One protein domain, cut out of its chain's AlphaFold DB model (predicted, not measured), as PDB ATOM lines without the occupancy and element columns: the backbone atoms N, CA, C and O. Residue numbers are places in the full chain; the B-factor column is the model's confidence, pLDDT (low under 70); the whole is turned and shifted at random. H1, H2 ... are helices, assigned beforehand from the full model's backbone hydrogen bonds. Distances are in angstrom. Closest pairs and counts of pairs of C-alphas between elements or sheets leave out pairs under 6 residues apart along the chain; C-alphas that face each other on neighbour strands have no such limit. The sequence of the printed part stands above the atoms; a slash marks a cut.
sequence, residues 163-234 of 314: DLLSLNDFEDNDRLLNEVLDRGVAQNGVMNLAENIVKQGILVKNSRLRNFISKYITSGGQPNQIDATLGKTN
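AT A GLANCE: This is residues 163 to 234 of the 314 residues of an uncharacterized protein of viral metagenome (UniProt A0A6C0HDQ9). A small rounded cluster of three helices, in which H3 crosses the longest helix, H2, at about a right angle near the middle of H2, while H1 sits near the beginning of both. Two long stretches without a named element run along opposite sides of the cluster: residues 163 to 174 lead into H1, and residues 217 to 234 leave H3, turn near Gly 220 and fold back toward the end of H1. The printed part has 72 residues, with three named helices in the order H1, H2, H3 and no named strand; the class is all helix, though under half of the residues, 33 of 72, are in named elements. The whole is compact, with a radius of gyration of the C-alphas of 11.3 A, and the C-alphas span 29 by 28 by 18 A.

IN THESE COORDINATES: The printed part begins at Asp 163, with its C-alpha at (-1.481, 46.685, -43.746), and residues 163 to 174 hold no named element. H1 is residues 175 to 183, 12.1 A from first to last C-alpha, and begins with C-alpha 175 at (1.695, 30.674, -33.843). H2, residues 187 to 200, is the longest helix at 14 residues and 19.9 A. H3, residues 207 to 216, is 14.2 A long and ends with C-alpha 216 at (-7.457, 33.916, -53.177). Residues 217 to 234 follow it, again with no named element.

HOW THE PARTS SIT: H1 and H2 are near each other, with 5 pairs of C-alphas within 10 A and the closest 8.2 A apart. H1 and H3 only just touch, with 3 pairs of C-alphas within 8 A; the closest C-alphas are those of Leu 181 and Arg 208, at 7.2 A. Their lines stand at a steep tilt of 45 degrees, and they run the same way. H2 and H3 are close but not clearly touching, with 2 pairs of C-alphas within 8 A; the closest are those of Ala 194 and Ile 213, at 5.8 A. Their lines are about perpendicular, at 89 degrees. In H1, H2 and H3 every O i to N i+4 pair is within hydrogen-bond range.

THE WHOLE: The two C-alphas farthest apart are those of Arg 175 and Gly 220, at 30.4 A, and the first and last printed C-alphas, of Asp 163 and Asn 234, are 24.6 A apart. The printed part has no cut. The link from H1 to H2, with 3 residues, is tight, and the link from H2 to H3, with 6 residues, is short. The mean pLDDT of the printed part is 78.0, and the model's confidence is under 70 in residues 167 to 169, 218 to 229 and 231 to 234.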
ATOM      1  N   ASP A 163      -2.646  46.299 -42.948       78.56
ATOM      2  CA  ASP A 163      -1.481  46.685 -43.746       78.56
ATOM      3  C   ASP A 163      -0.216  46.886 -42.894       78.56
ATOM      4  O   ASP A 163       0.787  47.415 -43.384       78.56
ATOM      5  N   LEU A 164      -0.236  46.455 -41.627       75.81
ATOM      6  CA  LEU A 164       0.954  46.437 -40.785       75.81
ATOM      7  C   LEU A 164       1.800  45.225 -41.177       75.81
ATOM      8  O   LEU A 164       1.573  44.107 -40.722       75.81
ATOM      9  N   LEU A 165       2.744  45.465 -42.087       74.75
ATOM     10  CA  LEU A 165       3.594  44.440 -42.677       74.75
ATOM     11  C   LEU A 165       5.054  44.695 -42.281       74.75
ATOM     12  O   LEU A 165       5.687  45.627 -42.780       74.75
ATOM     13  N   SER A 166       5.619  43.864 -41.408       71.88
ATOM     14  CA  SER A 166       7.068  43.739 -41.233       71.88
ATOM     15  C   SER A 166       7.551  42.396 -41.787       71.88
ATOM     16  O   SER A 166       6.856  41.385 -41.736       71.88
ATOM     17  N   LEU A 167       8.768  42.376 -42.343       55.44
ATOM     18  CA  LEU A 167       9.364  41.178 -42.955       55.44
ATOM     19  C   LEU A 167       9.510  40.002 -41.971       55.44
ATOM     20  O   LEU A 167       9.591  38.856 -42.409       55.44
ATOM     21  N   ASN A 168       9.527  40.281 -40.664       66.31
ATOM     22  CA  ASN A 168       9.605  39.272 -39.606       66.31
ATOM     23  C   ASN A 168       8.227  38.721 -39.204       66.31
ATOM     24  O   ASN A 168       8.158  37.770 -38.428       66.31
ATOM     25  N   ASP A 169       7.134  39.293 -39.709       68.44
ATOM     26  CA  ASP A 169       5.783  39.000 -39.213       68.44
ATOM     27  C   ASP A 169       5.139  37.794 -39.920       68.44
ATOM     28  O   ASP A 169       4.019  37.411 -39.594       68.44
ATOM     29  N   PHE A 170       5.835  37.190 -40.893       83.06
ATOM     30  CA  PHE A 170       5.319  36.098 -41.728       83.06
ATOM     31  C   PHE A 170       6.207  34.856 -41.707       83.06
ATOM     32  O   PHE A 170       6.388  34.205 -42.741       83.06
ATOM     33  N   GLU A 171       6.779  34.525 -40.552       87.44
ATOM     34  CA  GLU A 171       7.518  33.276 -40.366       87.44
ATOM     35  C   GLU A 171       6.577  32.055 -40.376       87.44
ATOM     36  O   GLU A 171       5.388  32.133 -40.053       87.44
ATOM     37  N   ASP A 172       7.099  30.891 -40.769       88.25
ATOM     38  CA  ASP A 172       6.299  29.656 -40.870       88.25
ATOM     39  C   ASP A 172       5.847  29.127 -39.499       88.25
ATOM     40  O   ASP A 172       4.805  28.485 -39.379       88.25
ATOM     41  N   ASN A 173       6.588  29.468 -38.444       88.38
ATOM     42  CA  ASN A 173       6.273  29.135 -37.058       88.38
ATOM     43  C   ASN A 173       5.435  30.208 -36.336       88.38
ATOM     44  O   ASN A 173       5.278  30.114 -35.119       88.38
ATOM     45  N   ASP A 174       4.895  31.210 -37.041       90.50
ATOM     46  CA  ASP A 174       4.043  32.234 -36.429       90.50
ATOM     47  C   ASP A 174       2.759  31.610 -35.870       90.50
ATOM     48  O   ASP A 174       1.817  31.291 -36.598       90.50
ATOM     49  N   ARG A 175       2.745  31.408 -34.550       92.31
ATOM     50  CA  ARG A 175       1.695  30.674 -33.843       92.31
ATOM     51  C   ARG A 175       0.323  31.333 -33.985       92.31
ATOM     52  O   ARG A 175      -0.642  30.628 -34.264       92.31
ATOM     53  N   LEU A 176       0.250  32.660 -33.856       93.25
ATOM     54  CA  LEU A 176      -0.996  33.418 -33.990       93.25
ATOM     55  C   LEU A 176      -1.555  33.304 -35.408       93.25
ATOM     56  O   LEU A 176      -2.711  32.927 -35.584       93.25
ATOM     57  N   LEU A 177      -0.735  33.609 -36.418       92.19
ATOM     58  CA  LEU A 177      -1.164  33.565 -37.815       92.19
ATOM     59  C   LEU A 177      -1.637  32.157 -38.197       92.19
ATOM     60  O   LEU A 177      -2.675  31.992 -38.832       92.19
ATOM     61  N   ASN A 178      -0.906  31.139 -37.755       92.62
ATOM     62  CA  ASN A 178      -1.233  29.742 -37.996       92.62
ATOM     63  C   ASN A 178      -2.570  29.320 -37.364       92.62
ATOM     64  O   ASN A 178      -3.363  28.671 -38.041       92.62
ATOM     65  N   GLU A 179      -2.855  29.716 -36.119       92.12
ATOM     66  CA  GLU A 179      -4.150  29.444 -35.470       92.12
ATOM     67  C   GLU A 179      -5.310  30.166 -36.172       92.12
ATOM     68  O   GLU A 179      -6.372  29.579 -36.377       92.12
ATOM     69  N   VAL A 180      -5.106  31.418 -36.595       91.56
ATOM     70  CA  VAL A 180      -6.110  32.201 -37.335       91.56
ATOM     71  C   VAL A 180      -6.458  31.526 -38.665       91.56
ATOM     72  O   VAL A 180      -7.639  31.336 -38.973       91.56
ATOM     73  N   LEU A 181      -5.439  31.114 -39.428       90.50
ATOM     74  CA  LEU A 181      -5.607  30.440 -40.718       90.50
ATOM     75  C   LEU A 181      -6.268  29.060 -40.572       90.50
ATOM     76  O   LEU A 181      -7.141  28.717 -41.371       90.50
ATOM     77  N   ASP A 182      -5.884  28.283 -39.556       88.81
ATOM     78  CA  ASP A 182      -6.398  26.926 -39.328       88.81
ATOM     79  C   ASP A 182      -7.849  26.920 -38.825       88.81
ATOM     80  O   ASP A 182      -8.628  26.030 -39.185       88.81
ATOM     81  N   ARG A 183      -8.224  27.900 -37.994       86.62
ATOM     82  CA  ARG A 183      -9.567  27.995 -37.394       86.62
ATOM     83  C   ARG A 183     -10.570  28.766 -38.243       86.62
ATOM     84  O   ARG A 183     -11.762  28.703 -37.959       86.62
ATOM     85  N   GLY A 184     -10.126  29.472 -39.278       84.31
ATOM     86  CA  GLY A 184     -11.043  30.252 -40.107       84.31
ATOM     87  C   GLY A 184     -11.411  31.614 -39.525       84.31
ATOM     88  O   GLY A 184     -12.484  32.142 -39.816       84.31
ATOM     89  N   VAL A 185     -10.559  32.176 -38.667       85.75
ATOM     90  CA  VAL A 185     -10.847  33.421 -37.942       85.75
ATOM     91  C   VAL A 185     -10.374  34.626 -38.759       85.75
ATOM     92  O   VAL A 185      -9.469  34.519 -39.579       85.75
ATOM     93  N   ALA A 186     -10.998  35.788 -38.553       83.81
ATOM     94  CA  ALA A 186     -10.587  37.057 -39.162       83.81
ATOM     95  C   ALA A 186     -10.526  37.054 -40.706       83.81
ATOM     96  O   ALA A 186      -9.735  37.798 -41.278       83.81
ATOM     97  N   GLN A 187     -11.386  36.282 -41.389       84.25
ATOM     98  CA  GLN A 187     -11.433  36.150 -42.857       84.25
ATOM     99  C   GLN A 187     -11.234  37.477 -43.607       84.25
ATOM    100  O   GLN A 187     -10.331  37.582 -44.433       84.25
ATOM    101  N   ASN A 188     -12.030  38.503 -43.289       79.69
ATOM    102  CA  ASN A 188     -11.943  39.808 -43.952       79.69
ATOM    103  C   ASN A 188     -10.579  40.480 -43.712       79.69
ATOM    104  O   ASN A 188     -10.014  41.086 -44.618       79.69
ATOM    105  N   GLY A 189     -10.034  40.344 -42.500       82.81
ATOM    106  CA  GLY A 189      -8.724  40.877 -42.144       82.81
ATOM    107  C   GLY A 189      -7.585  40.159 -42.869       82.81
ATOM    108  O   GLY A 189      -6.679  40.812 -43.371       82.81
ATOM    109  N   VAL A 190      -7.652  38.831 -42.999       86.56
ATOM    110  CA  VAL A 190      -6.659  38.036 -43.741       86.56
ATOM    111  C   VAL A 190      -6.751  38.280 -45.251       86.56
ATOM    112  O   VAL A 190      -5.721  38.342 -45.915       86.56
ATOM    113  N   MET A 191      -7.954  38.466 -45.801       84.00
ATOM    114  CA  MET A 191      -8.146  38.885 -47.196       84.00
ATOM    115  C   MET A 191      -7.504  40.251 -47.451       84.00
ATOM    116  O   MET A 191      -6.687  40.380 -48.360       84.00
ATOM    117  N   ASN A 192      -7.787  41.242 -46.600       84.19
ATOM    118  CA  ASN A 192      -7.174  42.564 -46.712       84.19
ATOM    119  C   ASN A 192      -5.643  42.511 -46.546       84.19
ATOM    120  O   ASN A 192      -4.912  43.162 -47.291       84.19
ATOM    121  N   LEU A 193      -5.150  41.673 -45.629       85.94
ATOM    122  CA  LEU A 193      -3.724  41.416 -45.444       85.94
ATOM    123  C   LEU A 193      -3.083  40.821 -46.706       85.94
ATOM    124  O   LEU A 193      -2.040  41.295 -47.150       85.94
ATOM    125  N   ALA A 194      -3.716  39.815 -47.313       85.12
ATOM    126  CA  ALA A 194      -3.254  39.172 -48.542       85.12
ATOM    127  C   ALA A 194      -3.171  40.157 -49.719       85.12
ATOM    128  O   ALA A 194      -2.161  40.188 -50.425       85.12
ATOM    129  N   GLU A 195      -4.197  40.992 -49.904       83.75
ATOM    130  CA  GLU A 195      -4.210  42.042 -50.927       83.75
ATOM    131  C   GLU A 195      -3.053  43.029 -50.731       83.75
ATOM    132  O   GLU A 195      -2.325  43.334 -51.681       83.75
ATOM    133  N   ASN A 196      -2.830  43.486 -49.495       84.31
ATOM    134  CA  ASN A 196      -1.750  44.420 -49.179       84.31
ATOM    135  C   ASN A 196      -0.359  43.794 -49.360       84.31
ATOM    136  O   ASN A 196       0.532  44.451 -49.899       84.31
ATOM    137  N   ILE A 197      -0.176  42.523 -48.987       85.56
ATOM    138  CA  ILE A 197       1.069  41.771 -49.207       85.56
ATOM    139  C   ILE A 197       1.409  41.698 -50.697       85.56
ATOM    140  O   ILE A 197       2.542  41.997 -51.079       85.56
ATOM    141  N   VAL A 198       0.440  41.326 -51.543       84.62
ATOM    142  CA  VAL A 198       0.659  41.216 -52.993       84.62
ATOM    143  C   VAL A 198       0.915  42.586 -53.609       84.62
ATOM    144  O   VAL A 198       1.860  42.738 -54.381       84.62
ATOM    145  N   LYS A 199       0.137  43.605 -53.222       83.62
ATOM    146  CA  LYS A 199       0.311  44.983 -53.699       83.62
ATOM    147  C   LYS A 199       1.694  45.551 -53.369       83.62
ATOM    148  O   LYS A 199       2.242  46.308 -54.165       83.62
ATOM    149  N   GLN A 200       2.246  45.204 -52.208       82.62
ATOM    150  CA  GLN A 200       3.556  45.680 -51.750       82.62
ATOM    151  C   GLN A 200       4.718  44.747 -52.132       82.62
ATOM    152  O   GLN A 200       5.872  45.090 -51.887       82.62
ATOM    153  N   GLY A 201       4.444  43.585 -52.737       82.44
ATOM    154  CA  GLY A 201       5.472  42.633 -53.170       82.44
ATOM    155  C   GLY A 201       6.258  41.997 -52.018       82.44
ATOM    156  O   GLY A 201       7.453  41.740 -52.158       82.44
ATOM    157  N   ILE A 202       5.619  41.769 -50.867       83.88
ATOM    158  CA  ILE A 202       6.296  41.252 -49.671       83.88
ATOM    159  C   ILE A 202       6.515  39.741 -49.768       83.88
ATOM    160  O   ILE A 202       5.611  38.976 -50.107       83.88
ATOM    161  N   LEU A 203       7.724  39.297 -49.412       83.69
ATOM    162  CA  LEU A 203       8.052  37.879 -49.325       83.69
ATOM    163  C   LEU A 203       7.401  37.248 -48.085       83.69
ATOM    164  O   LEU A 203       7.789  37.530 -46.955       83.69
ATOM    165  N   VAL A 204       6.459  36.334 -48.308       86.94
ATOM    166  CA  VAL A 204       5.815  35.542 -47.250       86.94
ATOM    167  C   VAL A 204       6.558  34.218 -47.080       86.94
ATOM    168  O   VAL A 204       6.603  33.412 -48.011       86.94
ATOM    169  N   LYS A 205       7.127  33.953 -45.899       89.12
ATOM    170  CA  LYS A 205       7.747  32.646 -45.601       89.12
ATOM    171  C   LYS A 205       6.705  31.619 -45.158       89.12
ATOM    172  O   LYS A 205       6.803  30.454 -45.544       89.12
ATOM    173  N   ASN A 206       5.682  32.065 -44.431       90.88
ATOM    174  CA  ASN A 206       4.591  31.233 -43.942       90.88
ATOM    175  C   ASN A 206       3.883  30.488 -45.088       90.88
ATOM    176  O   ASN A 206       3.273  31.077 -45.985       90.88
ATOM    177  N   SER A 207       4.004  29.165 -45.081       90.25
ATOM    178  CA  SER A 207       3.487  28.258 -46.105       90.25
ATOM    179  C   SER A 207       1.960  28.279 -46.188       90.25
ATOM    180  O   SER A 207       1.407  28.240 -47.289       90.25
ATOM    181  N   ARG A 208       1.271  28.413 -45.049       89.69
ATOM    182  CA  ARG A 208      -0.197  28.446 -44.973       89.69
ATOM    183  C   ARG A 208      -0.751  29.733 -45.563       89.69
ATOM    184  O   ARG A 208      -1.658  29.679 -46.391       89.69
ATOM    185  N   LEU A 209      -0.153  30.873 -45.213       90.00
ATOM    186  CA  LEU A 209      -0.537  32.167 -45.772       90.00
ATOM    187  C   LEU A 209      -0.244  32.232 -47.276       90.00
ATOM    188  O   LEU A 209      -1.092  32.690 -48.036       90.00
ATOM    189  N   ARG A 210       0.899  31.703 -47.738       88.81
ATOM    190  CA  ARG A 210       1.182  31.584 -49.183       88.81
ATOM    191  C   ARG A 210       0.137  30.751 -49.916       88.81
ATOM    192  O   ARG A 210      -0.322  31.157 -50.981       88.81
ATOM    193  N   ASN A 211      -0.247  29.607 -49.350       86.50
ATOM    194  CA  ASN A 211      -1.282  28.753 -49.927       86.50
ATOM    195  C   ASN A 211      -2.619  29.505 -50.019       86.50
ATOM    196  O   ASN A 211      -3.241  29.521 -51.080       86.50
ATOM    197  N   PHE A 212      -3.014  30.206 -48.951       86.81
ATOM    198  CA  PHE A 212      -4.207  31.053 -48.959       86.81
ATOM    199  C   PHE A 212      -4.143  32.131 -50.051       86.81
ATOM    200  O   PHE A 212      -5.047  32.202 -50.882       86.81
ATOM    201  N   ILE A 213      -3.055  32.907 -50.109       85.62
ATOM    202  CA  ILE A 213      -2.843  33.952 -51.123       85.62
ATOM    203  C   ILE A 213      -2.957  33.372 -52.535       85.62
ATOM    204  O   ILE A 213      -3.634  33.958 -53.369       85.62
ATOM    205  N   SER A 214      -2.352  32.211 -52.800       82.75
ATOM    206  CA  SER A 214      -2.370  31.595 -54.135       82.75
ATOM    207  C   SER A 214      -3.760  31.149 -54.599       82.75
ATOM    208  O   SER A 214      -4.025  31.112 -55.796       82.75
ATOM    209  N   LYS A 215      -4.649  30.813 -53.656       80.62
ATOM    210  CA  LYS A 215      -6.045  30.458 -53.943       80.62
ATOM    211  C   LYS A 215      -6.928  31.693 -54.067       80.62
ATOM    212  O   LYS A 215      -7.839  31.717 -54.886       80.62
ATOM    213  N   TYR A 216      -6.661  32.699 -53.238       79.44
ATOM    214  CA  TYR A 216      -7.457  33.916 -53.177       79.44
ATOM    215  C   TYR A 216      -7.128  34.898 -54.299       79.44
ATOM    216  O   TYR A 216      -8.026  35.544 -54.818       79.44
ATOM    217  N   ILE A 217      -5.865  35.024 -54.696       74.94
ATOM    218  CA  ILE A 217      -5.420  35.986 -55.706       74.94
ATOM    219  C   ILE A 217      -5.037  35.211 -56.964       74.94
ATOM    220  O   ILE A 217      -4.065  34.459 -56.984       74.94
ATOM    221  N   THR A 218      -5.821  35.393 -58.024       69.81
ATOM    222  CA  THR A 218      -5.617  34.702 -59.307       69.81
ATOM    223  C   THR A 218      -4.467  35.312 -60.110       69.81
ATOM    224  O   THR A 218      -4.005  36.425 -59.827       69.81
ATOM    225  N   SER A 219      -3.988  34.595 -61.134       55.59
ATOM    226  CA  SER A 219      -2.968  35.105 -62.058       55.59
ATOM    227  C   SER A 219      -3.467  36.393 -62.726       55.59
ATOM    228  O   SER A 219      -4.359  36.350 -63.570       55.59
ATOM    229  N   GLY A 220      -2.916  37.536 -62.319       57.56
ATOM    230  CA  GLY A 220      -3.411  38.867 -62.692       57.56
ATOM    231  C   GLY A 220      -3.651  39.802 -61.502       57.56
ATOM    232  O   GLY A 220      -3.944  40.976 -61.707       57.56
ATOM    233  N   GLY A 221      -3.509  39.309 -60.265       60.72
ATOM    234  CA  GLY A 221      -3.614  40.131 -59.055       60.72
ATOM    235  C   GLY A 221      -5.053  40.458 -58.650       60.72
ATOM    236  O   GLY A 221      -5.261  41.368 -57.854       60.72
ATOM    237  N   GLN A 222      -6.038  39.742 -59.202       64.00
ATOM    238  CA  GLN A 222      -7.457  39.961 -58.921       64.00
ATOM    239  C   GLN A 222      -7.969  38.990 -57.842       64.00
ATOM    240  O   GLN A 222      -7.668  37.788 -57.930       64.00
ATOM    241  N   PRO A 223      -8.760  39.471 -56.859       64.81
ATOM    242  CA  PRO A 223      -9.383  38.621 -55.850       64.81
ATOM    243  C   PRO A 223     -10.389  37.637 -56.468       64.81
ATOM    244  O   PRO A 223     -11.321  38.040 -57.160       64.81
ATOM    245  N   ASN A 224     -10.252  36.349 -56.164       65.31
ATOM    246  CA  ASN A 224     -11.253  35.314 -56.393       65.31
ATOM    247  C   ASN A 224     -11.973  35.017 -55.070       65.31
ATOM    248  O   ASN A 224     -11.524  34.219 -54.247       65.31
ATOM    249  N   GLN A 225     -13.102  35.695 -54.855       59.50
ATOM    250  CA  GLN A 225     -13.898  35.577 -53.628       59.50
ATOM    251  C   GLN A 225     -14.668  34.248 -53.511       59.50
ATOM    252  O   GLN A 225     -15.246  33.984 -52.459       59.50
ATOM    253  N   ILE A 226     -14.700  33.424 -54.564       51.03
ATOM    254  CA  ILE A 226     -15.577  32.248 -54.645       51.03
ATOM    255  C   ILE A 226     -14.938  31.005 -53.986       51.03
ATOM    256  O   ILE A 226     -15.672  30.162 -53.477       51.03
ATOM    257  N   ASP A 227     -13.601  30.935 -53.877       50.25
ATOM    258  CA  ASP A 227     -12.892  29.687 -53.515       50.25
ATOM    259  C   ASP A 227     -11.982  29.749 -52.270       50.25
ATOM    260  O   ASP A 227     -11.439  28.725 -51.846       50.25
ATOM    261  N   ALA A 228     -11.778  30.920 -51.661       56.28
ATOM    262  CA  ALA A 228     -10.819  31.081 -50.564       56.28
ATOM    263  C   ALA A 228     -11.502  31.219 -49.194       56.28
ATOM    264  O   ALA A 228     -11.614  32.317 -48.646       56.28
ATOM    265  N   THR A 229     -11.936  30.100 -48.614       65.19
ATOM    266  CA  THR A 229     -12.342  30.038 -47.202       65.19
ATOM    267  C   THR A 229     -11.155  29.678 -46.312       65.19
ATOM    268  O   THR A 229     -10.338  28.818 -46.649       65.19
ATOM    269  N   LEU A 230     -11.027  30.371 -45.179       70.12
ATOM    270  CA  LEU A 230     -10.085  29.992 -44.133       70.12
ATOM    271  C   LEU A 230     -10.629  28.831 -43.292       70.12
ATOM    272  O   LEU A 230     -11.838  28.663 -43.127       70.12
ATOM    273  N   GLY A 231      -9.705  28.076 -42.701       63.56
ATOM    274  CA  GLY A 231      -9.987  26.924 -41.857       63.56
ATOM    275  C   GLY A 231     -10.542  25.702 -42.591       63.56
ATOM    276  O   GLY A 231     -10.761  25.695 -43.800       63.56
ATOM    277  N   LYS A 232     -10.755  24.613 -41.841       56.97
ATOM    278  CA  LYS A 232     -11.347  23.367 -42.372       56.97
ATOM    279  C   LYS A 232     -12.874  23.435 -42.542       56.97
ATOM    280  O   LYS A 232     -13.469  22.480 -43.037       56.97
ATOM    281  N   THR A 233     -13.513  24.536 -42.149       39.50
ATOM    282  CA  THR A 233     -14.972  24.713 -42.161       39.50
ATOM    283  C   THR A 233     -15.353  26.150 -42.505       39.50
ATOM    284  O   THR A 233     -14.743  27.084 -41.998       39.50
ATOM    285  N   ASN A 234     -16.400  26.304 -43.319       34.59
ATOM    286  CA  ASN A 234     -16.949  27.572 -43.809       34.59
ATOM    287  C   ASN A 234     -17.441  28.492 -42.671       34.59
ATOM    288  O   ASN A 234     -18.637  28.532 -42.377       34.59
TER     289      ASN A 234